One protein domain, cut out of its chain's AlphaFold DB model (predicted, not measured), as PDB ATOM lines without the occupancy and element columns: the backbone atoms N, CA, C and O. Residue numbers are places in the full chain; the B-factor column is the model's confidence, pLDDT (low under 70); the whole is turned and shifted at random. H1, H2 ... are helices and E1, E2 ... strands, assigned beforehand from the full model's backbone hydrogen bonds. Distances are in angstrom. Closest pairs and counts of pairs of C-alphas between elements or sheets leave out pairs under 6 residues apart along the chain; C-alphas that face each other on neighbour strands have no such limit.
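This is residues 91 to 271 of the 288 residues of an uncharacterized protein of Streptomyces sedi (UniProt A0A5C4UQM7). A twisted sheet of five strands, E2 to E6, curls round one helix, H1. H2, H3 and H4 make a cluster of helices near E2 and E6, and H5 sits beside E3, only grazing the sheet. The printed part has 181 residues with five named helices and six named strands; along the chain come E1, then H1, H2, H3 and H4, then the five strands of the sheet, and last H5; the sheet is branched, with the antiparallel neighbour pairs E2 and E4, E3 and E4, E4 and E5, and E5 and E6, and the class is mixed, helices and strands. It is compact, with a radius of gyration of the C-alphas of 17.0 A and spans of 47 by 39 by 24 A.

E1 is residues 95 to 97, its first C-alpha at (267.237, 174.213, 111.908). H1, residues 103 to 115, is 18.4 A long from first to last C-alpha. H2 is residues 117 to 122, H3 is residues 125 to 135 with 15.2 A, and H4 is residues 142 to 155 with 19.9 A. E2 is residues 171 to 174 and E3 is residues 180 to 187, 20.7 A. E4, residues 190 to 202, is 35.6 A long, and E5, residues 213 to 227, begins at C-alpha (289.303, 166.343, 116.871) and is 37.9 A long. E6, residues 230 to 238, is 22.8 A. H5, residues 257 to 264, ends at C-alpha (275.784, 147.672, 109.148).

E3 E4 E5 E6 form a meander, each strand the antiparallel neighbour of the one before; among their bends, E5 bends by 60 degrees at residue 221. E2 and E3 lie on one side of E4, E5 on the other side. N 173 and O 200 of E2 and E4 are 3.0 A apart, N 182 and O 194 of E3 and E4 2.9 A, N 199 and O 216 of E4 and E5 2.7 A, and N 223 and O 235 of E5 and E6 2.8 A, each within hydrogen-bond range. H1 is on the sheet; the closest C-alphas of H1 and E6 are those of Ala 106 and Trp 231, 5.9 A apart. H2 touches H4, about perpendicular at 86 degrees, closest at the C-alphas of Gln 121 and Ala 149, 4.8 A. The helical hairpin H2 and H3 only just touches, with 3 pairs of C-alphas within 8 A, closest at Val 120 and Arg 128, 5.7 A. H4 touches H3 with residues 142 to 146 alone, closest at the C-alphas of Leu 129 and Gln 142, 6.4 A. H3 stands up from the sheet, its line rising 79 degrees out of the local plane. E1 pairs with no named strand. Every O i to N i+4 pair is within hydrogen-bond range in H1, H3 and H4, against 1 of 2 in H2 and 3 of 4 in H5.

The C-alphas farthest apart, those of Asp 188 and Ser 207, are 52.2 A apart. The printed part has no cut. The links H4 to E2, 15 residues, and E6 to H5, 18 residues, are long. Mean pLDDT of the printed part is 86.6, with residues 161 to 168, 208 to 211 and 239 to 252 under 70.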
ATOM      1  N   GLU A  91     262.208 176.471 108.608       97.75
ATOM      2  CA  GLU A  91     263.184 176.363 109.689       97.75
ATOM      3  C   GLU A  91     262.579 176.813 111.021       97.75
ATOM      4  O   GLU A  91     261.686 177.665 111.067       97.75
ATOM      5  N   VAL A  92     263.083 176.258 112.123       97.62
ATOM      6  CA  VAL A  92     262.826 176.754 113.482       97.62
ATOM      7  C   VAL A  92     264.157 176.940 114.176       97.62
ATOM      8  O   VAL A  92     264.923 175.988 114.303       97.62
ATOM      9  N   SER A  93     264.431 178.173 114.605       96.25
ATOM     10  CA  SER A  93     265.715 178.550 115.208       96.25
ATOM     11  C   SER A  93     266.918 178.151 114.337       96.25
ATOM     12  O   SER A  93     267.932 177.675 114.841       96.25
ATOM     13  N   GLY A  94     266.776 178.321 113.016       95.38
ATOM     14  CA  GLY A  94     267.813 178.028 112.021       95.38
ATOM     15  C   GLY A  94     268.031 176.543 111.722       95.38
ATOM     16  O   GLY A  94     269.005 176.210 111.058       95.38
ATOM     17  N   LEU A  95     267.168 175.644 112.214       96.19
ATOM     18  CA  LEU A  95     267.237 174.213 111.908       96.19
ATOM     19  C   LEU A  95     266.078 173.766 110.997       96.19
ATOM     20  O   LEU A  95     264.941 174.179 111.260       96.19
ATOM     21  N   PRO A  96     266.321 172.895 109.992       97.88
ATOM     22  CA  PRO A  96     265.307 172.443 109.032       97.88
ATOM     23  C   PRO A  96     264.142 171.716 109.698       97.88
ATOM     24  O   PRO A  96     264.380 170.877 110.568       97.88
ATOM     25  N   ARG A  97     262.904 172.027 109.285       98.06
ATOM     26  CA  ARG A  97     261.619 171.502 109.789       98.06
ATOM     27  C   ARG A  97     260.542 171.470 108.698       98.06
ATOM     28  O   ARG A  97     260.751 171.981 107.605       98.06
ATOM     29  N   GLY A  98     259.378 170.888 109.007       97.75
ATOM     30  CA  GLY A  98     258.266 170.792 108.054       97.75
ATOM     31  C   GLY A  98     258.532 169.770 106.952       97.75
ATOM     32  O   GLY A  98     258.392 170.047 105.765       97.75
ATOM     33  N   PHE A  99     258.966 168.579 107.352       98.38
ATOM     34  CA  PHE A  99     259.237 167.500 106.415       98.38
ATOM     35  C   PHE A  99     257.916 166.921 105.886       98.38
ATOM     36  O   PHE A  99     256.948 166.807 106.642       98.38
ATOM     37  N   PRO A 100     257.842 166.504 104.609       98.12
ATOM     38  CA  PRO A 100     256.603 166.034 104.007       98.12
ATOM     39  C   PRO A 100     256.112 164.735 104.646       98.12
ATOM     40  O   PRO A 100     256.890 163.936 105.176       98.12
ATOM     41  N   HIS A 101     254.810 164.476 104.511       98.44
ATOM     42  CA  HIS A 101     254.147 163.263 104.997       98.44
ATOM     43  C   HIS A 101     254.501 162.028 104.155       98.44
ATOM     44  O   HIS A 101     253.672 161.443 103.466       98.44
ATOM     45  N   SER A 102     255.775 161.652 104.151       98.44
ATOM     46  CA  SER A 102     256.324 160.562 103.352       98.44
ATOM     47  C   SER A 102     257.361 159.769 104.140       98.44
ATOM     48  O   SER A 102     257.812 160.174 105.215       98.44
ATOM     49  N   ARG A 103     257.750 158.613 103.594       98.19
ATOM     50  CA  ARG A 103     258.824 157.786 104.152       98.19
ATOM     51  C   ARG A 103     260.143 158.549 104.172       98.19
ATOM     52  O   ARG A 103     260.863 158.492 105.159       98.19
ATOM     53  N   GLU A 104     260.454 159.243 103.087       98.38
ATOM     54  CA  GLU A 104     261.662 160.046 102.951       98.38
ATOM     55  C   GLU A 104     261.641 161.231 103.920       98.38
ATOM     56  O   GLU A 104     262.620 161.428 104.630       98.38
ATOM     57  N   GLY A 105     260.507 161.927 104.056       98.44
ATOM     58  CA  GLY A 105     260.352 163.008 105.031       98.44
ATOM     59  C   GLY A 105     260.581 162.545 106.471       98.44
ATOM     60  O   GLY A 105     261.229 163.247 107.239       98.44
ATOM     61  N   ALA A 106     260.145 161.332 106.832       98.50
ATOM     62  CA  ALA A 106     260.417 160.766 108.154       98.50
ATOM     63  C   ALA A 106     261.911 160.474 108.384       98.50
ATOM     64  O   ALA A 106     262.420 160.677 109.487       98.50
ATOM     65  N   VAL A 107     262.614 159.989 107.354       98.50
ATOM     66  CA  VAL A 107     264.060 159.726 107.425       98.50
ATOM     67  C   VAL A 107     264.841 161.026 107.563       98.50
ATOM     68  O   VAL A 107     265.720 161.098 108.421       98.50
ATOM     69  N   GLU A 108     264.523 162.043 106.760       98.44
ATOM     70  CA  GLU A 108     265.191 163.345 106.842       98.44
ATOM     71  C   GLU A 108     264.915 164.016 108.191       98.44
ATOM     72  O   GLU A 108     265.864 164.376 108.878       98.44
ATOM     73  N   ALA A 109     263.658 164.038 108.653       98.25
ATOM     74  CA  ALA A 109     263.299 164.579 109.966       98.25
ATOM     75  C   ALA A 109     264.093 163.932 111.107       98.25
ATOM     76  O   ALA A 109     264.646 164.626 111.966       98.25
ATOM     77  N   GLY A 110     264.176 162.597 111.111       96.88
ATOM     78  CA  GLY A 110     264.909 161.878 112.145       96.88
ATOM     79  C   GLY A 110     266.420 162.078 112.052       96.88
ATOM     80  O   GLY A 110     267.086 162.279 113.067       96.88
ATOM     81  N   THR A 111     266.963 162.080 110.836       96.19
ATOM     82  CA  THR A 111     268.393 162.310 110.592       96.19
ATOM     83  C   THR A 111     268.803 163.710 111.034       96.19
ATOM     84  O   THR A 111     269.764 163.844 111.789       96.19
ATOM     85  N   THR A 112     268.044 164.738 110.643       96.56
ATOM     86  CA  THR A 112     268.282 166.127 111.047       96.56
ATOM     87  C   THR A 112     268.247 166.257 112.562       96.56
ATOM     88  O   THR A 112     269.212 166.744 113.138       96.56
ATOM     89  N   PHE A 113     267.204 165.754 113.231       95.88
ATOM     90  CA  PHE A 113     267.113 165.826 114.692       95.88
ATOM     91  C   PHE A 113     268.306 165.147 115.393       95.88
ATOM     92  O   PHE A 113     268.858 165.669 116.368       95.88
ATOM     93  N   ALA A 114     268.725 163.978 114.898       93.56
ATOM     94  CA  ALA A 114     269.871 163.258 115.440       93.56
ATOM     95  C   ALA A 114     271.194 164.013 115.234       93.56
ATOM     96  O   ALA A 114     272.024 164.024 116.148       93.56
ATOM     97  N   ALA A 115     271.378 164.642 114.070       93.50
ATOM     98  CA  ALA A 115     272.593 165.366 113.719       93.50
ATOM     99  C   ALA A 115     272.727 166.699 114.475       93.50
ATOM    100  O   ALA A 115     273.821 167.055 114.905       93.50
ATOM    101  N   THR A 116     271.614 167.396 114.716       92.88
ATOM    102  CA  THR A 116     271.603 168.748 115.306       92.88
ATOM    103  C   THR A 116     271.470 168.750 116.829       92.88
ATOM    104  O   THR A 116     271.339 169.804 117.450       92.88
ATOM    105  N   THR A 117     271.496 167.580 117.483       89.12
ATOM    106  CA  THR A 117     271.307 167.477 118.942       89.12
ATOM    107  C   THR A 117     272.336 168.307 119.721       89.12
ATOM    108  O   THR A 117     271.991 168.887 120.749       89.12
ATOM    109  N   ALA A 118     273.585 168.386 119.250       86.56
ATOM    110  CA  ALA A 118     274.615 169.211 119.881       86.56
ATOM    111  C   ALA A 118     274.367 170.715 119.672       86.56
ATOM    112  O   ALA A 118     274.478 171.483 120.627       86.56
ATOM    113  N   ASP A 119     273.957 171.128 118.470       88.50
ATOM    114  CA  ASP A 119     273.633 172.529 118.162       88.50
ATOM    115  C   ASP A 119     272.506 173.051 119.052       88.50
ATOM    116  O   ASP A 119     272.607 174.137 119.624       88.50
ATOM    117  N   VAL A 120     271.480 172.226 119.275       91.06
ATOM    118  CA  VAL A 120     270.355 172.531 120.170       91.06
ATOM    119  C   VAL A 120     270.831 172.849 121.593       91.06
ATOM    120  O   VAL A 120     270.295 173.755 122.232       91.06
ATOM    121  N   GLN A 121     271.872 172.176 122.100       89.88
ATOM    122  CA  GLN A 121     272.419 172.462 123.437       89.88
ATOM    123  C   GLN A 121     273.168 173.797 123.512       89.88
ATOM    124  O   GLN A 121     273.310 174.359 124.598       89.88
ATOM    125  N   ARG A 122     273.624 174.331 122.376       86.19
ATOM    126  CA  ARG A 122     274.339 175.614 122.303       86.19
ATOM    127  C   ARG A 122     273.439 176.800 121.949       86.19
ATOM    128  O   ARG A 122     273.862 177.939 122.111       86.19
ATOM    129  N   MET A 123     272.200 176.550 121.519       89.44
ATOM    130  CA  MET A 123     271.194 177.590 121.276       89.44
ATOM    131  C   MET A 123     270.891 178.427 122.525       89.44
ATOM    132  O   MET A 123     271.091 177.975 123.657       89.44
ATOM    133  N   SER A 124     270.316 179.616 122.317       90.69
ATOM    134  CA  SER A 124     269.666 180.370 123.392       90.69
ATOM    135  C   SER A 124     268.539 179.539 124.031       90.69
ATOM    136  O   SER A 124     267.995 178.628 123.404       90.69
ATOM    137  N   GLY A 125     268.176 179.831 125.284       91.19
ATOM    138  CA  GLY A 125     267.104 179.096 125.970       91.19
ATOM    139  C   GLY A 125     265.761 179.175 125.233       91.19
ATOM    140  O   GLY A 125     265.050 178.174 125.141       91.19
ATOM    141  N   ASP A 126     265.451 180.337 124.652       93.75
ATOM    142  CA  ASP A 126     264.211 180.564 123.906       93.75
ATOM    143  C   ASP A 126     264.210 179.817 122.566       93.75
ATOM    144  O   ASP A 126     263.231 179.137 122.250       93.75
ATOM    145  N   ASP A 127     265.320 179.856 121.823       95.38
ATOM    146  CA  ASP A 127     265.475 179.120 120.562       95.38
ATOM    147  C   ASP A 127     265.422 177.609 120.774       95.38
ATOM    148  O   ASP A 127     264.696 176.886 120.089       95.38
ATOM    149  N   ARG A 128     266.135 177.129 121.795       95.88
ATOM    150  CA  ARG A 128     266.120 175.720 122.180       95.88
ATOM    151  C   ARG A 128     264.703 175.264 122.498       95.88
ATOM    152  O   ARG A 128     264.271 174.216 122.021       95.88
ATOM    153  N   LEU A 129     263.970 176.047 123.292       96.06
ATOM    154  CA  LEU A 129     262.593 175.743 123.663       96.06
ATOM    155  C   LEU A 129     261.650 175.773 122.452       96.06
ATOM    156  O   LEU A 129     260.764 174.920 122.361       96.06
ATOM    157  N   ALA A 130     261.826 176.722 121.531       97.38
ATOM    158  CA  ALA A 130     261.050 176.798 120.296       97.38
ATOM    159  C   ALA A 130     261.276 175.556 119.422       97.38
ATOM    160  O   ALA A 130     260.310 174.880 119.057       97.38
ATOM    161  N   TYR A 131     262.538 175.197 119.174       97.56
ATOM    162  CA  TYR A 131     262.894 174.037 118.362       97.56
ATOM    163  C   TYR A 131     262.352 172.728 118.947       97.56
ATOM    164  O   TYR A 131     261.656 171.985 118.255       97.56
ATOM    165  N   VAL A 132     262.598 172.445 120.233       96.56
ATOM    166  CA  VAL A 132     262.177 171.165 120.835       96.56
ATOM    167  C   VAL A 132     260.661 171.030 120.954       96.56
ATOM    168  O   VAL A 132     260.149 169.921 120.823       96.56
ATOM    169  N   ARG A 133     259.920 172.129 121.151       96.69
ATOM    170  CA  ARG A 133     258.444 172.115 121.132       96.69
ATOM    171  C   ARG A 133     257.883 171.758 119.770       96.69
ATOM    172  O   ARG A 133     256.860 171.080 119.689       96.69
ATOM    173  N   ASP A 134     258.544 172.230 118.727       97.56
ATOM    174  CA  ASP A 134     258.176 171.893 117.369       97.56
ATOM    175  C   ASP A 134     258.590 170.439 117.063       97.56
ATOM    176  O   ASP A 134     257.821 169.708 116.447       97.56
ATOM    177  N   ALA A 135     259.783 170.001 117.496       97.00
ATOM    178  CA  ALA A 135     260.432 168.746 117.062       97.00
ATOM    179  C   ALA A 135     259.932 167.501 117.781       97.00
ATOM    180  O   ALA A 135     259.910 166.415 117.205       97.00
ATOM    181  N   LEU A 136     259.558 167.645 119.049       97.06
ATOM    182  CA  LEU A 136     259.226 166.523 119.912       97.06
ATOM    183  C   LEU A 136     257.714 166.370 120.070       97.06
ATOM    184  O   LEU A 136     256.956 167.341 120.110       97.06
ATOM    185  N   LEU A 137     257.269 165.123 120.224       96.38
ATOM    186  CA  LEU A 137     255.903 164.831 120.661       96.38
ATOM    187  C   LEU A 137     255.681 165.223 122.122       96.38
ATOM    188  O   LEU A 137     254.628 165.767 122.454       96.38
ATOM    189  N   GLU A 138     256.679 164.961 122.967       95.06
ATOM    190  CA  GLU A 138     256.685 165.278 124.395       95.06
ATOM    191  C   GLU A 138     257.887 166.182 124.718       95.06
ATOM    192  O   GLU A 138     258.930 165.695 125.163       95.06
ATOM    193  N   PRO A 139     257.795 167.502 124.469       94.12
ATOM    194  CA  PRO A 139     258.908 168.399 124.734       94.12
ATOM    195  C   PRO A 139     259.187 168.520 126.241       94.12
ATOM    196  O   PRO A 139     258.252 168.670 127.038       94.12
ATOM    197  N   PRO A 140     260.463 168.510 126.661       92.62
ATOM    198  CA  PRO A 140     260.837 168.717 128.053       92.62
ATOM    199  C   PRO A 140     260.565 170.161 128.504       92.62
ATOM    200  O   PRO A 140     260.432 171.090 127.706       92.62
ATOM    201  N   SER A 141     260.502 170.369 129.822       95.19
ATOM    202  CA  SER A 141     260.367 171.717 130.391       95.19
ATOM    203  C   SER A 141     261.610 172.578 130.135       95.19
ATOM    204  O   SER A 141     262.716 172.051 130.056       95.19
ATOM    205  N   GLN A 142     261.459 173.906 130.136       93.62
ATOM    206  CA  GLN A 142     262.593 174.833 130.019       93.62
ATOM    207  C   GLN A 142     263.694 174.558 131.057       93.62
ATOM    208  O   GLN A 142     264.844 174.375 130.692       93.62
ATOM    209  N   ARG A 143     263.333 174.349 132.333       95.06
ATOM    210  CA  ARG A 143     264.309 173.995 133.384       95.06
ATOM    211  C   ARG A 143     265.098 172.714 133.094       95.06
ATOM    212  O   ARG A 143     266.234 172.583 133.534       95.06
ATOM    213  N   GLN A 144     264.474 171.741 132.428       94.12
ATOM    214  CA  GLN A 144     265.154 170.510 132.018       94.12
ATOM    215  C   GLN A 144     266.171 170.816 130.921       94.12
ATOM    216  O   GLN A 144     267.317 170.401 131.029       94.12
ATOM    217  N   LEU A 145     265.746 171.565 129.905       94.19
ATOM    218  CA  LEU A 145     266.577 171.965 128.773       94.19
ATOM    219  C   LEU A 145     267.770 172.824 129.191       94.19
ATOM    220  O   LEU A 145     268.852 172.675 128.633       94.19
ATOM    221  N   ASP A 146     267.582 173.718 130.161       91.62
ATOM    222  CA  ASP A 146     268.656 174.556 130.696       91.62
ATOM    223  C   ASP A 146     269.708 173.694 131.400       91.62
ATOM    224  O   ASP A 146     270.902 173.815 131.128       91.62
ATOM    225  N   ARG A 147     269.262 172.743 132.231       93.12
ATOM    226  CA  ARG A 147     270.157 171.808 132.919       93.12
ATOM    227  C   ARG A 147     270.930 170.913 131.949       93.12
ATOM    228  O   ARG A 147     272.119 170.688 132.164       93.12
ATOM    229  N   ASP A 148     270.268 170.401 130.915       91.38
ATOM    230  CA  ASP A 148     270.890 169.499 129.940       91.38
ATOM    231  C   ASP A 148     271.969 170.233 129.126       91.38
ATOM    232  O   ASP A 148     273.036 169.677 128.869       91.38
ATOM    233  N   ALA A 149     271.761 171.516 128.822       90.38
ATOM    234  CA  ALA A 149     272.786 172.334 128.182       90.38
ATOM    235  C   ALA A 149     273.951 172.678 129.111       90.38
ATOM    236  O   ALA A 149     275.104 172.662 128.682       90.38
ATOM    237  N   GLU A 150     273.697 172.955 130.391       90.62
ATOM    238  CA  GLU A 150     274.775 173.116 131.371       90.62
ATOM    239  C   GLU A 150     275.591 171.826 131.534       90.62
ATOM    240  O   GLU A 150     276.811 171.880 131.687       90.62
ATOM    241  N   GLU A 151     274.939 170.662 131.499       90.12
ATOM    242  CA  GLU A 151     275.610 169.360 131.530       90.12
ATOM    243  C   GLU A 151     276.441 169.118 130.274       90.12
ATOM    244  O   GLU A 151     277.610 168.748 130.391       90.12
ATOM    245  N   PHE A 152     275.889 169.426 129.098       87.44
ATOM    246  CA  PHE A 152     276.626 169.400 127.841       87.44
ATOM    247  C   PHE A 152     277.887 170.266 127.935       87.44
ATOM    248  O   PHE A 152     278.984 169.766 127.688       87.44
ATOM    249  N   ARG A 153     277.772 171.517 128.395       87.44
ATOM    250  CA  ARG A 153     278.927 172.418 128.532       87.44
ATOM    251  C   ARG A 153     279.967 171.879 129.514       87.44
ATOM    252  O   ARG A 153     281.142 171.819 129.167       87.44
ATOM    253  N   ARG A 154     279.547 171.387 130.685       87.38
ATOM    254  CA  ARG A 154     280.449 170.763 131.673       87.38
ATOM    255  C   ARG A 154     281.191 169.552 131.106       87.38
ATOM    256  O   ARG A 154     282.396 169.438 131.303       87.38
ATOM    257  N   SER A 155     280.486 168.673 130.395       83.50
ATOM    258  CA  SER A 155     281.065 167.445 129.831       83.50
ATOM    259  C   SER A 155     282.094 167.686 128.722       83.50
ATOM    260  O   SER A 155     282.937 166.828 128.484       83.50
ATOM    261  N   HIS A 156     282.060 168.865 128.102       80.56
ATOM    262  CA  HIS A 156     282.973 169.278 127.036       80.56
ATOM    263  C   HIS A 156     283.957 170.365 127.478       80.56
ATOM    264  O   HIS A 156     284.620 170.969 126.641       80.56
ATOM    265  N   SER A 157     284.021 170.655 128.784       83.56
ATOM    266  CA  SER A 157     284.848 171.735 129.337       83.56
ATOM    267  C   SER A 157     284.608 173.097 128.667       83.56
ATOM    268  O   SER A 157     285.509 173.928 128.585       83.56
ATOM    269  N   LEU A 158     283.379 173.337 128.202       81.44
ATOM    270  CA  LEU A 158     282.985 174.616 127.627       81.44
ATOM    271  C   LEU A 158     282.744 175.638 128.748       81.44
ATOM    272  O   LEU A 158     282.198 175.269 129.795       81.44
ATOM    273  N   PRO A 159     283.075 176.925 128.526       73.19
ATOM    274  CA  PRO A 159     282.784 178.010 129.468       73.19
ATOM    275  C   PRO A 159     281.308 178.019 129.848       73.19
ATOM    276  O   PRO A 159     280.481 177.590 129.058       73.19
ATOM    277  N   SER A 160     280.909 178.526 131.002       72.38
ATOM    278  CA  SER A 160     279.485 178.698 131.307       72.38
ATOM    279  C   SER A 160     278.814 179.677 130.330       72.38
ATOM    280  O   SER A 160     279.459 180.544 129.737       72.38
ATOM    281  N   ALA A 161     277.491 179.577 130.170       68.12
ATOM    282  CA  ALA A 161     276.742 180.510 129.322       68.12
ATOM    283  C   ALA A 161     276.883 181.980 129.781       68.12
ATOM    284  O   ALA A 161     276.779 182.899 128.971       68.12
ATOM    285  N   ALA A 162     277.153 182.207 131.072       63.06
ATOM    286  CA  ALA A 162     277.353 183.534 131.649       63.06
ATOM    287  C   ALA A 162     278.704 184.165 131.274       63.06
ATOM    288  O   ALA A 162     278.822 185.389 131.269       63.06
ATOM    289  N   GLU A 163     279.711 183.356 130.938       62.94
ATOM    290  CA  GLU A 163     281.080 183.828 130.705       62.94
ATOM    291  C   GLU A 163     281.291 184.458 129.321       62.94
ATOM    292  O   GLU A 163     282.362 185.007 129.082       62.94
ATOM    293  N   ARG A 164     280.281 184.442 128.426       53.12
ATOM    294  CA  ARG A 164     280.333 185.059 127.078       53.12
ATOM    295  C   ARG A 164     281.620 184.736 126.293       53.12
ATOM    296  O   ARG A 164     282.064 185.524 125.463       53.12
ATOM    297  N   ALA A 165     282.229 183.592 126.570       54.81
ATOM    298  CA  ALA A 165     283.438 183.169 125.894       54.81
ATOM    299  C   ALA A 165     283.092 182.639 124.502       54.81
ATOM    300  O   ALA A 165     282.055 181.997 124.317       54.81
ATOM    301  N   ASP A 166     283.976 182.928 123.552       58.41
ATOM    302  CA  ASP A 166     283.887 182.427 122.192       58.41
ATOM    303  C   ASP A 166     284.048 180.899 122.204       58.41
ATOM    304  O   ASP A 166     285.126 180.380 122.497       58.41
ATOM    305  N   ASP A 167     282.951 180.177 121.968       64.75
ATOM    306  CA  ASP A 167     282.940 178.721 121.822       64.75
ATOM    307  C   ASP A 167     283.196 178.287 120.369       64.75
ATOM    308  O   ASP A 167     283.085 177.100 120.066       64.75
ATOM    309  N   SER A 168     283.583 179.224 119.487       66.44
ATOM    310  CA  SER A 168     283.798 178.996 118.051       66.44
ATOM    311  C   SER A 168     284.846 177.933 117.734       66.44
ATOM    312  O   SER A 168     284.748 177.277 116.700       66.44
ATOM    313  N   ALA A 169     285.831 177.744 118.615       74.38
ATOM    314  CA  ALA A 169     286.873 176.745 118.419       74.38
ATOM    315  C   ALA A 169     286.381 175.315 118.694       74.38
ATOM    316  O   ALA A 169     286.985 174.367 118.209       74.38
ATOM    317  N   PHE A 170     285.307 175.122 119.466       82.00
ATOM    318  CA  PHE A 170     284.817 173.779 119.760       82.00
ATOM    319  C   PHE A 170     283.935 173.253 118.624       82.00
ATOM    320  O   PHE A 170     282.879 173.807 118.313       82.00
ATOM    321  N   VAL A 171     284.335 172.123 118.048       82.25
ATOM    322  CA  VAL A 171     283.574 171.400 117.030       82.25
ATOM    323  C   VAL A 171     282.776 170.287 117.710       82.25
ATOM    324  O   VAL A 171     283.282 169.551 118.557       82.25
ATOM    325  N   SER A 172     281.503 170.158 117.338       85.88
ATOM    326  CA  SER A 172     280.635 169.034 117.705       85.88
ATOM    327  C   SER A 172     279.565 168.852 116.630       85.88
ATOM    328  O   SER A 172     278.394 169.168 116.850       85.88
ATOM    329  N   ARG A 173     279.977 168.368 115.457       88.81
ATOM    330  CA  ARG A 173     279.140 168.273 114.254       88.81
ATOM    331  C   ARG A 173     278.975 166.825 113.835       88.81
ATOM    332  O   ARG A 173     279.937 166.068 113.836       88.81
ATOM    333  N   CYS A 174     277.753 166.429 113.506       91.19
ATOM    334  CA  CYS A 174     277.480 165.123 112.919       91.19
ATOM    335  C   CYS A 174     277.385 165.236 111.398       91.19
ATOM    336  O   CYS A 174     276.875 166.230 110.892       91.19
ATOM    337  N   HIS A 175     277.855 164.203 110.703       92.88
ATOM    338  CA  HIS A 175     278.007 164.161 109.249       92.88
ATOM    339  C   HIS A 175     277.096 163.082 108.648       92.88
ATOM    340  O   HIS A 175     277.558 161.977 108.335       92.88
ATOM    341  N   PRO A 176     275.777 163.333 108.541       95.25
ATOM    342  CA  PRO A 176     274.836 162.362 107.989       95.25
ATOM    343  C   PRO A 176     275.156 161.965 106.538       95.25
ATOM    344  O   PRO A 176     274.870 160.839 106.148       95.25
ATOM    345  N   GLU A 177     275.820 162.815 105.757       94.88
ATOM    346  CA  GLU A 177     276.302 162.532 104.399       94.88
ATOM    347  C   GLU A 177     277.347 161.402 104.345       94.88
ATOM    348  O   GLU A 177     277.524 160.752 103.309       94.88
ATOM    349  N   LEU A 178     278.002 161.135 105.479       93.75
ATOM    350  CA  LEU A 178     278.904 160.001 105.680       93.75
ATOM    351  C   LEU A 178     278.226 158.816 106.382       93.75
ATOM    352  O   LEU A 178     278.860 157.801 106.668       93.75
ATOM    353  N   GLY A 179     276.940 158.955 106.683       93.75
ATOM    354  CA  GLY A 179     276.142 157.978 107.393       93.75
ATOM    355  C   GLY A 179     275.315 157.069 106.490       93.75
ATOM    356  O   GLY A 179     275.401 157.057 105.258       93.75
ATOM    357  N   ALA A 180     274.472 156.294 107.154       95.00
ATOM    358  CA  ALA A 180     273.481 155.427 106.555       95.00
ATOM    359  C   ALA A 180     272.239 155.371 107.447       95.00
ATOM    360  O   ALA A 180     272.265 155.723 108.629       95.00
ATOM    361  N   TYR A 181     271.147 154.884 106.874       96.12
ATOM    362  CA  TYR A 181     269.884 154.720 107.569       96.12
ATOM    363  C   TYR A 181     269.201 153.407 107.187       96.12
ATOM    364  O   TYR A 181     269.438 152.836 106.119       96.12
ATOM    365  N   ARG A 182     268.294 152.955 108.052       95.31
ATOM    366  CA  ARG A 182     267.384 151.833 107.808       95.31
ATOM    367  C   ARG A 182     265.992 152.227 108.285       95.31
ATOM    368  O   ARG A 182     265.828 152.738 109.385       95.31
ATOM    369  N   VAL A 183     264.968 151.983 107.468       96.88
ATOM    370  CA  VAL A 183     263.571 152.197 107.883       96.88
ATOM    371  C   VAL A 183     263.005 150.865 108.350       96.88
ATOM    372  O   VAL A 183     262.619 150.047 107.518       96.88
ATOM    373  N   ALA A 184     262.977 150.658 109.666       94.69
ATOM    374  CA  ALA A 184     262.487 149.427 110.282       94.69
ATOM    375  C   ALA A 184     260.961 149.297 110.153       94.69
ATOM    376  O   ALA A 184     260.448 148.231 109.825       94.69
ATOM    377  N   GLU A 185     260.232 150.401 110.339       96.31
ATOM    378  CA  GLU A 185     258.779 150.452 110.166       96.31
ATOM    379  C   GLU A 185     258.366 151.755 109.486       96.31
ATOM    380  O   GLU A 185     258.942 152.816 109.726       96.31
ATOM    381  N   TYR A 186     257.327 151.686 108.657       97.69
ATOM    382  CA  TYR A 186     256.662 152.872 108.129       97.69
ATOM    383  C   TYR A 186     255.177 152.594 107.922       97.69
ATOM    384  O   TYR A 186     254.797 151.629 107.259       97.69
ATOM    385  N   ALA A 187     254.364 153.480 108.469       97.31
ATOM    386  CA  ALA A 187     252.933 153.584 108.283       97.31
ATOM    387  C   ALA A 187     252.581 155.066 108.122       97.31
ATOM    388  O   ALA A 187     253.413 155.936 108.373       97.31
ATOM    389  N   ASP A 188     251.331 155.350 107.759       95.75
ATOM    390  CA  ASP A 188     250.856 156.719 107.545       95.75
ATOM    391  C   ASP A 188     251.237 157.643 108.717       95.75
ATOM    392  O   ASP A 188     251.975 158.597 108.537       95.75
ATOM    393  N   SER A 189     250.890 157.306 109.959       96.81
ATOM    394  CA  SER A 189     251.164 158.171 111.118       96.81
ATOM    395  C   SER A 189     252.385 157.786 111.967       96.81
ATOM    396  O   SER A 189     252.580 158.359 113.045       96.81
ATOM    397  N   ARG A 190     253.212 156.820 111.535       98.12
ATOM    398  CA  ARG A 190     254.371 156.318 112.303       98.12
ATOM    399  C   ARG A 190     255.536 155.941 111.399       98.12
ATOM    400  O   ARG A 190     255.343 155.208 110.437       98.12
ATOM    401  N   ALA A 191     256.748 156.290 111.806       98.44
ATOM    402  CA  ALA A 191     257.964 155.701 111.260       98.44
ATOM    403  C   ALA A 191     258.900 155.244 112.382       98.44
ATOM    404  O   ALA A 191     258.926 155.845 113.456       98.44
ATOM    405  N   VAL A 192     259.674 154.194 112.122       97.31
ATOM    406  CA  VAL A 192     260.809 153.783 112.954       97.31
ATOM    407  C   VAL A 192     262.045 153.787 112.066       97.31
ATOM    408  O   VAL A 192     262.118 153.028 111.094       97.31
ATOM    409  N   VAL A 193     262.985 154.673 112.379       96.38
ATOM    410  CA  VAL A 193     264.189 154.925 111.582       96.38
ATOM    411  C   VAL A 193     265.417 154.659 112.437       96.38
ATOM    412  O   VAL A 193     265.603 155.286 113.478       96.38
ATOM    413  N   ASP A 194     266.260 153.749 111.973       94.62
ATOM    414  CA  ASP A 194     267.601 153.560 112.499       94.62
ATOM    415  C   ASP A 194     268.566 154.432 111.703       94.62
ATOM    416  O   ASP A 194     268.440 154.562 110.482       94.62
ATOM    417  N   PHE A 195     269.535 155.016 112.393       93.25
ATOM    418  CA  PHE A 195     270.556 155.855 111.787       93.25
ATOM    419  C   PHE A 195     271.933 155.489 112.327       93.25
ATOM    420  O   PHE A 195     272.078 155.063 113.477       93.25
ATOM    421  N   TRP A 196     272.941 155.685 111.486       92.50
ATOM    422  CA  TRP A 196     274.347 155.551 111.827       92.50
ATOM    423  C   TRP A 196     275.119 156.654 111.119       92.50
ATOM    424  O   TRP A 196     275.005 156.793 109.905       92.50
ATOM    425  N   MET A 197     275.862 157.467 111.864       91.88
ATOM    426  CA  MET A 197     276.646 158.563 111.295       91.88
ATOM    427  C   MET A 197     277.858 158.890 112.176       91.88
ATOM    428  O   MET A 197     277.772 158.733 113.402       91.88
ATOM    429  N   PRO A 198     278.968 159.360 111.590       90.44
ATOM    430  CA  PRO A 198     280.063 159.913 112.360       90.44
ATOM    431  C   PRO A 198     279.707 161.317 112.854       90.44
ATOM    432  O   PRO A 198     278.950 162.056 112.224       90.44
ATOM    433  N   CYS A 199     280.295 161.697 113.977       87.31
ATOM    434  CA  CYS A 199     280.319 163.060 114.461       87.31
ATOM    435  C   CYS A 199     281.749 163.433 114.844       87.31
ATOM    436  O   CYS A 199     282.414 162.687 115.563       87.31
ATOM    437  N   LEU A 200     282.207 164.585 114.376       86.50
ATOM    438  CA  LEU A 200     283.487 165.165 114.744       86.50
ATOM    439  C   LEU A 200     283.314 165.982 116.017       86.50
ATOM    440  O   LEU A 200     282.366 166.765 116.135       86.50
ATOM    441  N   GLN A 201     284.201 165.769 116.987       84.06
ATOM    442  CA  GLN A 201     284.106 166.431 118.277       84.06
ATOM    443  C   GLN A 201     285.461 166.722 118.929       84.06
ATOM    444  O   GLN A 201     286.316 165.839 119.002       84.06
ATOM    445  N   GLY A 202     285.651 167.948 119.423       81.81
ATOM    446  CA  GLY A 202     286.935 168.389 119.970       81.81
ATOM    447  C   GLY A 202     287.250 169.858 119.698       81.81
ATOM    448  O   GLY A 202     286.428 170.596 119.162       81.81
ATOM    449  N   THR A 203     288.451 170.270 120.089       81.38
ATOM    450  CA  THR A 203     288.965 171.633 119.911       81.38
ATOM    451  C   THR A 203     290.280 171.534 119.147       81.38
ATOM    452  O   THR A 203     291.090 170.685 119.518       81.38
ATOM    453  N   PRO A 204     290.505 172.361 118.115       77.25
ATOM    454  CA  PRO A 204     291.707 172.269 117.312       77.25
ATOM    455  C   PRO A 204     292.911 172.679 118.108       77.25
ATOM    456  O   PRO A 204     292.882 173.683 118.830       77.25
ATOM    457  N   ASP A 205     294.001 171.973 117.869       74.31
ATOM    458  CA  ASP A 205     295.297 172.479 118.248       74.31
ATOM    459  C   ASP A 205     295.640 173.682 117.363       74.31
ATOM    460  O   ASP A 205     295.491 173.678 116.141       74.31
ATOM    461  N   ALA A 206     296.168 174.740 117.978       73.44
ATOM    462  CA  ALA A 206     296.518 175.966 117.259       73.44
ATOM    463  C   ALA A 206     297.561 175.753 116.137       73.44
ATOM    464  O   ALA A 206     297.694 176.596 115.252       73.44
ATOM    465  N   SER A 207     298.335 174.665 116.203       73.88
ATOM    466  CA  SER A 207     299.396 174.322 115.248       73.88
ATOM    467  C   SER A 207     298.965 173.378 114.131       73.88
ATOM    468  O   SER A 207     299.621 173.339 113.093       73.88
ATOM    469  N   ASP A 208     297.913 172.598 114.352       68.50
ATOM    470  CA  ASP A 208     297.391 171.643 113.387       68.50
ATOM    471  C   ASP A 208     295.891 171.624 113.566       68.50
ATOM    472  O   ASP A 208     295.393 171.127 114.573       68.50
ATOM    473  N   ALA A 209     295.222 172.173 112.554       67.12
ATOM    474  CA  ALA A 209     293.790 172.187 112.457       67.12
ATOM    475  C   ALA A 209     293.251 170.815 112.848       67.12
ATOM    476  O   ALA A 209     292.587 170.748 113.853       67.12
ATOM    477  N   SER A 210     293.643 169.736 112.165       66.94
ATOM    478  CA  SER A 210     293.117 168.377 112.354       66.94
ATOM    479  C   SER A 210     293.396 167.740 113.725       66.94
ATOM    480  O   SER A 210     292.692 166.811 114.131       66.94
ATOM    481  N   ALA A 211     294.389 168.236 114.467       69.69
ATOM    482  CA  ALA A 211     294.733 167.694 115.770       69.69
ATOM    483  C   ALA A 211     293.753 168.184 116.848       69.69
ATOM    484  O   ALA A 211     293.319 169.332 116.853       69.69
ATOM    485  N   GLY A 212     293.370 167.289 117.763       73.56
ATOM    486  CA  GLY A 212     292.408 167.593 118.828       73.56
ATOM    487  C   GLY A 212     290.936 167.329 118.479       73.56
ATOM    488  O   GLY A 212     290.086 167.453 119.364       73.56
ATOM    489  N   ILE A 213     290.623 166.884 117.250       79.00
ATOM    490  CA  ILE A 213     289.303 166.343 116.871       79.00
ATOM    491  C   ILE A 213     289.323 164.833 116.875       79.00
ATOM    492  O   ILE A 213     290.150 164.192 116.234       79.00
ATOM    493  N   GLY A 214     288.363 164.268 117.597       79.56
ATOM    494  CA  GLY A 214     288.028 162.861 117.510       79.56
ATOM    495  C   GLY A 214     286.813 162.646 116.619       79.56
ATOM    496  O   GLY A 214     285.853 163.420 116.651       79.56
ATOM    497  N   THR A 215     286.820 161.535 115.891       82.31
ATOM    498  CA  THR A 215     285.607 160.984 115.287       82.31
ATOM    499  C   THR A 215     284.915 160.081 116.307       82.31
ATOM    500  O   THR A 215     285.508 159.119 116.792       82.31
ATOM    501  N   ARG A 216     283.648 160.366 116.625       82.56
ATOM    502  CA  ARG A 216     282.755 159.457 117.359       82.56
ATOM    503  C   ARG A 216     281.676 158.933 116.425       82.56
ATOM    504  O   ARG A 216     281.178 159.673 115.584       82.56
ATOM    505  N   TRP A 217     281.242 157.695 116.612       83.75
ATOM    506  CA  TRP A 217     280.147 157.128 115.828       83.75
ATOM    507  C   TRP A 217     278.860 157.119 116.638       83.75
ATOM    508  O   TRP A 217     278.845 156.769 117.816       83.75
ATOM    509  N   GLN A 218     277.764 157.541 116.015       84.69
ATOM    510  CA  GLN A 218     276.449 157.558 116.633       84.69
ATOM    511  C   GLN A 218     275.547 156.560 115.923       84.69
ATOM    512  O   GLN A 218     275.307 156.702 114.728       84.69
ATOM    513  N   MET A 219     275.002 155.599 116.674       88.69
ATOM    514  CA  MET A 219     273.907 154.742 116.221       88.69
ATOM    515  C   MET A 219     272.678 154.942 117.108       88.69
ATOM    516  O   MET A 219     272.757 154.885 118.339       88.69
ATOM    517  N   GLY A 220     271.530 155.165 116.483       89.62
ATOM    518  CA  GLY A 220     270.270 155.413 117.171       89.62
ATOM    519  C   GLY A 220     269.088 154.788 116.444       89.62
ATOM    520  O   GLY A 220     269.157 154.539 115.243       89.62
ATOM    521  N   ARG A 221     268.005 154.569 117.189       93.25
ATOM    522  CA  ARG A 221     266.678 154.249 116.665       93.25
ATOM    523  C   ARG A 221     265.732 155.346 117.100       93.25
ATOM    524  O   ARG A 221     265.669 155.696 118.280       93.25
ATOM    525  N   MET A 222     264.988 155.864 116.140       94.31
ATOM    526  CA  MET A 222     264.049 156.945 116.347       94.31
ATOM    527  C   MET A 222     262.643 156.512 115.971       94.31
ATOM    528  O   MET A 222     262.398 156.058 114.854       94.31
ATOM    529  N   GLU A 223     261.713 156.689 116.901       97.00
ATOM    530  CA  GLU A 223     260.290 156.620 116.613       97.00
ATOM    531  C   GLU A 223     259.768 158.011 116.269       97.00
ATOM    532  O   GLU A 223     259.858 158.937 117.079       97.00
ATOM    533  N   LEU A 224     259.175 158.144 115.087       98.31
ATOM    534  CA  LEU A 224     258.535 159.368 114.628       98.31
ATOM    535  C   LEU A 224     257.025 159.176 114.517       98.31
ATOM    536  O   LEU A 224     256.538 158.098 114.160       98.31
ATOM    537  N   ARG A 225     256.276 160.246 114.781       98.44
ATOM    538  CA  ARG A 225     254.836 160.318 114.523       98.44
ATOM    539  C   ARG A 225     254.512 161.532 113.679       98.44
ATOM    540  O   ARG A 225     255.037 162.615 113.924       98.44
ATOM    541  N   TRP A 226     253.604 161.343 112.733       98.38
ATOM    542  CA  TRP A 226     253.040 162.451 111.980       98.38
ATOM    543  C   TRP A 226     252.069 163.224 112.872       98.38
ATOM    544  O   TRP A 226     251.090 162.653 113.364       98.38
ATOM    545  N   LYS A 227     252.345 164.504 113.121       97.50
ATOM    546  CA  LYS A 227     251.505 165.352 113.969       97.50
ATOM    547  C   LYS A 227     251.644 166.819 113.584       97.50
ATOM    548  O   LYS A 227     252.750 167.322 113.429       97.50
ATOM    549  N   ASP A 228     250.507 167.508 113.508       95.25
ATOM    550  CA  ASP A 228     250.428 168.946 113.225       95.25
ATOM    551  C   ASP A 228     251.178 169.349 111.937       95.25
ATOM    552  O   ASP A 228     251.792 170.408 111.876       95.25
ATOM    553  N   GLY A 229     251.134 168.486 110.914       96.19
ATOM    554  CA  GLY A 229     251.751 168.745 109.609       96.19
ATOM    555  C   GLY A 229     253.258 168.487 109.526       96.19
ATOM    556  O   GLY A 229     253.864 168.926 108.558       96.19
ATOM    557  N   ASP A 230     253.862 167.807 110.505       97.88
ATOM    558  CA  ASP A 230     255.289 167.462 110.481       97.88
ATOM    559  C   ASP A 230     255.554 166.088 111.125       97.88
ATOM    560  O   ASP A 230     254.740 165.561 111.897       97.88
ATOM    561  N   TRP A 231     256.722 165.513 110.844       98.50
ATOM    562  CA  TRP A 231     257.240 164.363 111.579       98.50
ATOM    563  C   TRP A 231     257.865 164.826 112.892       98.50
ATOM    564  O   TRP A 231     258.843 165.570 112.910       98.50
ATOM    565  N   ARG A 232     257.315 164.351 114.012       98.19
ATOM    566  CA  ARG A 232     257.830 164.643 115.351       98.19
ATOM    567  C   ARG A 232     258.444 163.419 115.993       98.19
ATOM    568  O   ARG A 232     257.896 162.319 115.907       98.19
ATOM    569  N   VAL A 233     259.542 163.633 116.701       96.62
ATOM    570  CA  VAL A 233     260.268 162.588 117.417       96.62
ATOM    571  C   VAL A 233     259.533 162.256 118.713       96.62
ATOM    572  O   VAL A 233     259.254 163.131 119.535       96.62
ATOM    573  N   GLY A 234     259.181 160.986 118.877       93.12
ATOM    574  CA  GLY A 234     258.567 160.455 120.089       93.12
ATOM    575  C   GLY A 234     259.595 159.860 121.033       93.12
ATOM    576  O   GLY A 234     259.726 160.299 122.171       93.12
ATOM    577  N   GLU A 235     260.341 158.880 120.536       87.25
ATOM    578  CA  GLU A 235     261.378 158.193 121.295       87.25
ATOM    579  C   GLU A 235     262.674 158.179 120.491       87.25
ATOM    580  O   GLU A 235     262.677 157.891 119.295       87.25
ATOM    581  N   LEU A 236     263.775 158.493 121.167       83.31
ATOM    582  CA  LEU A 236     265.123 158.290 120.663       83.31
ATOM    583  C   LEU A 236     265.820 157.333 121.620       83.31
ATOM    584  O   LEU A 236     266.119 157.691 122.759       83.31
ATOM    585  N   SER A 237     266.099 156.131 121.138       82.62
ATOM    586  CA  SER A 237     266.964 155.189 121.832       82.62
ATOM    587  C   SER A 237     268.354 155.241 121.207       82.62
ATOM    588  O   SER A 237     268.520 155.485 120.007       82.62
ATOM    589  N   ARG A 238     269.380 155.017 122.031       74.56
ATOM    590  CA  ARG A 238     270.766 154.858 121.578       74.56
ATOM    591  C   ARG A 238     271.131 153.385 121.632       74.56
ATOM    592  O   ARG A 238     270.817 152.713 122.611       74.56
ATOM    593  N   GLY A 239     271.717 152.911 120.542       61.47
ATOM    594  CA  GLY A 239     272.045 151.508 120.332       61.47
ATOM    595  C   GLY A 239     273.413 151.150 120.896       61.47
ATOM    596  O   GLY A 239     274.138 152.038 121.341       61.47
ATOM    597  N   PRO A 240     273.773 149.858 120.882       51.59
ATOM    598  CA  PRO A 240     273.438 148.871 119.853       51.59
ATOM    599  C   PRO A 240     271.966 148.488 119.703       51.59
ATOM    600  O   PRO A 240     271.314 148.210 120.699       51.59
ATOM    601  N   PHE A 241     271.474 148.399 118.458       55.41
ATOM    602  CA  PHE A 241     270.174 147.763 118.166       55.41
ATOM    603  C   PHE A 241     270.316 146.341 117.648       55.41
ATOM    604  O   PHE A 241     269.490 145.526 118.021       55.41
ATOM    605  N   ASP A 242     271.394 146.036 116.916       53.44
ATOM    606  CA  ASP A 242     271.817 144.666 116.582       53.44
ATOM    607  C   ASP A 242     273.376 144.524 116.566       53.44
ATOM    608  O   ASP A 242     273.897 143.551 116.034       53.44
ATOM    609  N   ALA A 243     274.095 145.477 117.206       51.81
ATOM    610  CA  ALA A 243     275.562 145.738 117.271       51.81
ATOM    611  C   ALA A 243     276.169 146.706 116.196       51.81
ATOM    612  O   ALA A 243     276.390 146.298 115.063       51.81
ATOM    613  N   PRO A 244     276.468 147.989 116.535       52.72
ATOM    614  CA  PRO A 244     277.150 148.976 115.707       52.72
ATOM    615  C   PRO A 244     278.649 148.726 115.658       52.72
ATOM    616  O   PRO A 244     279.286 148.461 116.677       52.72
ATOM    617  N   VAL A 245     279.203 148.945 114.474       59.69
ATOM    618  CA  VAL A 245     280.635 149.061 114.246       59.69
ATOM    619  C   VAL A 245     281.032 150.514 114.501       59.69
ATOM    620  O   VAL A 245     280.541 151.429 113.836       59.69
ATOM    621  N   GLU A 246     281.912 150.728 115.473       60.97
ATOM    622  CA  GLU A 246     282.932 151.757 115.307       60.97
ATOM    623  C   GLU A 246     283.872 151.224 114.227       60.97
ATOM    624  O   GLU A 246     284.435 150.137 114.397       60.97
ATOM    625  N   PRO A 247     284.018 151.903 113.086       57.91
ATOM    626  CA  PRO A 247     285.141 151.640 112.212       57.91
ATOM    627  C   PRO A 247     286.447 151.626 113.002       57.91
ATOM    628  O   PRO A 247     286.599 152.389 113.955       57.91
ATOM    629  N   GLY A 248     287.362 150.732 112.622       58.41
ATOM    630  CA  GLY A 248     288.677 150.632 113.261       58.41
ATOM    631  C   GLY A 248     289.469 151.947 113.222       58.41
ATOM    632  O   GLY A 248     289.109 152.853 112.486       58.41
ATOM    633  N   GLU A 249     290.546 151.995 114.017       51.12
ATOM    634  CA  GLU A 249     291.440 153.136 114.313       51.12
ATOM    635  C   GLU A 249     290.759 154.522 114.447       51.12
ATOM    636  O   GLU A 249     290.353 155.135 113.461       51.12
ATOM    637  N   PRO A 250     290.699 155.090 115.668       52.28
ATOM    638  CA  PRO A 250     290.240 156.459 115.880       52.28
ATOM    639  C   PRO A 250     291.055 157.457 115.044       52.28
ATOM    640  O   PRO A 250     292.270 157.547 115.203       52.28
ATOM    641  N   GLY A 251     290.386 158.237 114.198       57.09
ATOM    642  CA  GLY A 251     291.025 159.307 113.430       57.09
ATOM    643  C   GLY A 251     290.134 159.798 112.304       57.09
ATOM    644  O   GLY A 251     289.651 160.925 112.361       57.09
ATOM    645  N   ASP A 252     289.794 158.909 111.372       67.06
ATOM    646  CA  ASP A 252     289.122 159.291 110.131       67.06
ATOM    647  C   ASP A 252     287.730 158.656 109.995       67.06
ATOM    648  O   ASP A 252     287.540 157.474 110.308       67.06
ATOM    649  N   PRO A 253     286.721 159.406 109.513       74.56
ATOM    650  CA  PRO A 253     285.437 158.815 109.186       74.56
ATOM    651  C   PRO A 253     285.587 157.846 108.003       74.56
ATOM    652  O   PRO A 253     286.318 158.108 107.051       74.56
ATOM    653  N   VAL A 254     284.844 156.735 108.015       79.50
ATOM    654  CA  VAL A 254     284.810 155.813 106.870       79.50
ATOM    655  C   VAL A 254     284.106 156.493 105.714       79.50
ATOM    656  O   VAL A 254     282.896 156.742 105.765       79.50
ATOM    657  N   THR A 255     284.856 156.770 104.654       84.06
ATOM    658  CA  THR A 255     284.307 157.434 103.480       84.06
ATOM    659  C   THR A 255     283.753 156.476 102.427       84.06
ATOM    660  O   THR A 255     282.731 156.781 101.828       84.06
ATOM    661  N   ASP A 256     284.349 155.297 102.252       89.38
ATOM    662  CA  ASP A 256     283.932 154.322 101.235       89.38
ATOM    663  C   ASP A 256     282.510 153.781 101.483       89.38
ATOM    664  O   ASP A 256     282.208 153.206 102.537       89.38
ATOM    665  N   LEU A 257     281.619 153.944 100.498       91.25
ATOM    666  CA  LEU A 257     280.195 153.623 100.646       91.25
ATOM    667  C   LEU A 257     279.940 152.126 100.855       91.25
ATOM    668  O   LEU A 257     279.044 151.750 101.618       91.25
ATOM    669  N   ALA A 258     280.693 151.266 100.166       89.25
ATOM    670  CA  ALA A 258     280.530 149.818 100.270       89.25
ATOM    671  C   ALA A 258     280.950 149.325 101.659       89.25
ATOM    672  O   ALA A 258     280.245 148.521 102.276       89.25
ATOM    673  N   THR A 259     282.043 149.876 102.180       87.25
ATOM    674  CA  THR A 259     282.545 149.624 103.527       87.25
ATOM    675  C   THR A 259     281.483 150.012 104.545       87.25
ATOM    676  O   THR A 259     281.088 149.149 105.325       87.25
ATOM    677  N   ARG A 260     280.914 151.230 104.484       87.62
ATOM    678  CA  ARG A 260     279.831 151.662 105.399       87.62
ATOM    679  C   ARG A 260     278.693 150.647 105.488       87.62
ATOM    680  O   ARG A 260     278.283 150.279 106.581       87.62
ATOM    681  N   LEU A 261     278.193 150.168 104.348       88.81
ATOM    682  CA  LEU A 261     277.091 149.202 104.330       88.81
ATOM    683  C   LEU A 261     277.513 147.818 104.837       88.81
ATOM    684  O   LEU A 261     276.741 147.172 105.543       88.81
ATOM    685  N   SER A 262     278.737 147.375 104.533       85.88
ATOM    686  CA  SER A 262     279.253 146.088 105.021       85.88
ATOM    687  C   SER A 262     279.312 146.011 106.550       85.88
ATOM    688  O   SER A 262     279.092 144.944 107.116       85.88
ATOM    689  N   LEU A 263     279.534 147.152 107.213       83.44
ATOM    690  CA  LEU A 263     279.570 147.260 108.669       83.44
ATOM    691  C   LEU A 263     278.186 147.144 109.321       83.44
ATOM    692  O   LEU A 263     278.079 146.780 110.487       83.44
ATOM    693  N   LEU A 264     277.126 147.492 108.591       85.19
ATOM    694  CA  LEU A 264     275.784 147.672 109.148       85.19
ATOM    695  C   LEU A 264     274.848 146.492 108.867       85.19
ATOM    696  O   LEU A 264     273.829 146.327 109.540       85.19
ATOM    697  N   GLY A 265     275.196 145.654 107.890       83.25
ATOM    698  CA  GLY A 265     274.413 144.489 107.500       83.25
ATOM    699  C   GLY A 265     273.254 144.835 106.563       83.25
ATOM    700  O   GLY A 265     273.313 145.769 105.763       83.25
ATOM    701  N   HIS A 266     272.193 144.032 106.612       85.12
ATOM    702  CA  HIS A 266     271.090 144.113 105.654       85.12
ATOM    703  C   HIS A 266     270.167 145.322 105.888       85.12
ATOM    704  O   HIS A 266     270.059 145.847 106.995       85.12
ATOM    705  N   ASP A 267     269.481 145.745 104.824       90.06
ATOM    706  CA  ASP A 267     268.468 146.817 104.790       90.06
ATOM    707  C   ASP A 267     268.941 148.243 105.107       90.06
ATOM    708  O   ASP A 267     268.160 149.193 104.976       90.06
ATOM    709  N   TRP A 268     270.218 148.416 105.442       93.38
ATOM    710  CA  TRP A 268     270.853 149.723 105.497       93.38
ATOM    711  C   TRP A 268     271.071 150.291 104.102       93.38
ATOM    712  O   TRP A 268     271.351 149.577 103.134       93.38
ATOM    713  N   ARG A 269     270.922 151.607 104.002       95.69
ATOM    714  CA  ARG A 269     271.130 152.370 102.778       95.69
ATOM    715  C   ARG A 269     271.886 153.641 103.105       95.69
ATOM    716  O   ARG A 269     271.617 154.277 104.121       95.69
ATOM    717  N   VAL A 270     272.788 154.034 102.220       96.56
ATOM    718  CA  VAL A 270     273.378 155.376 102.266       96.56
ATOM    719  C   VAL A 270     272.361 156.398 101.748       96.56
ATOM    720  O   VAL A 270     271.462 156.049 100.973       96.56
ATOM    721  N   TYR A 271     272.489 157.656 102.164       97.56
ATOM    722  CA  TYR A 271     271.642 158.750 101.678       97.56
ATOM    723  C   TYR A 271     271.809 158.989 100.170       97.56
ATOM    724  O   TYR A 271     272.807 158.592  99.559       97.56
TER     725      TYR A 271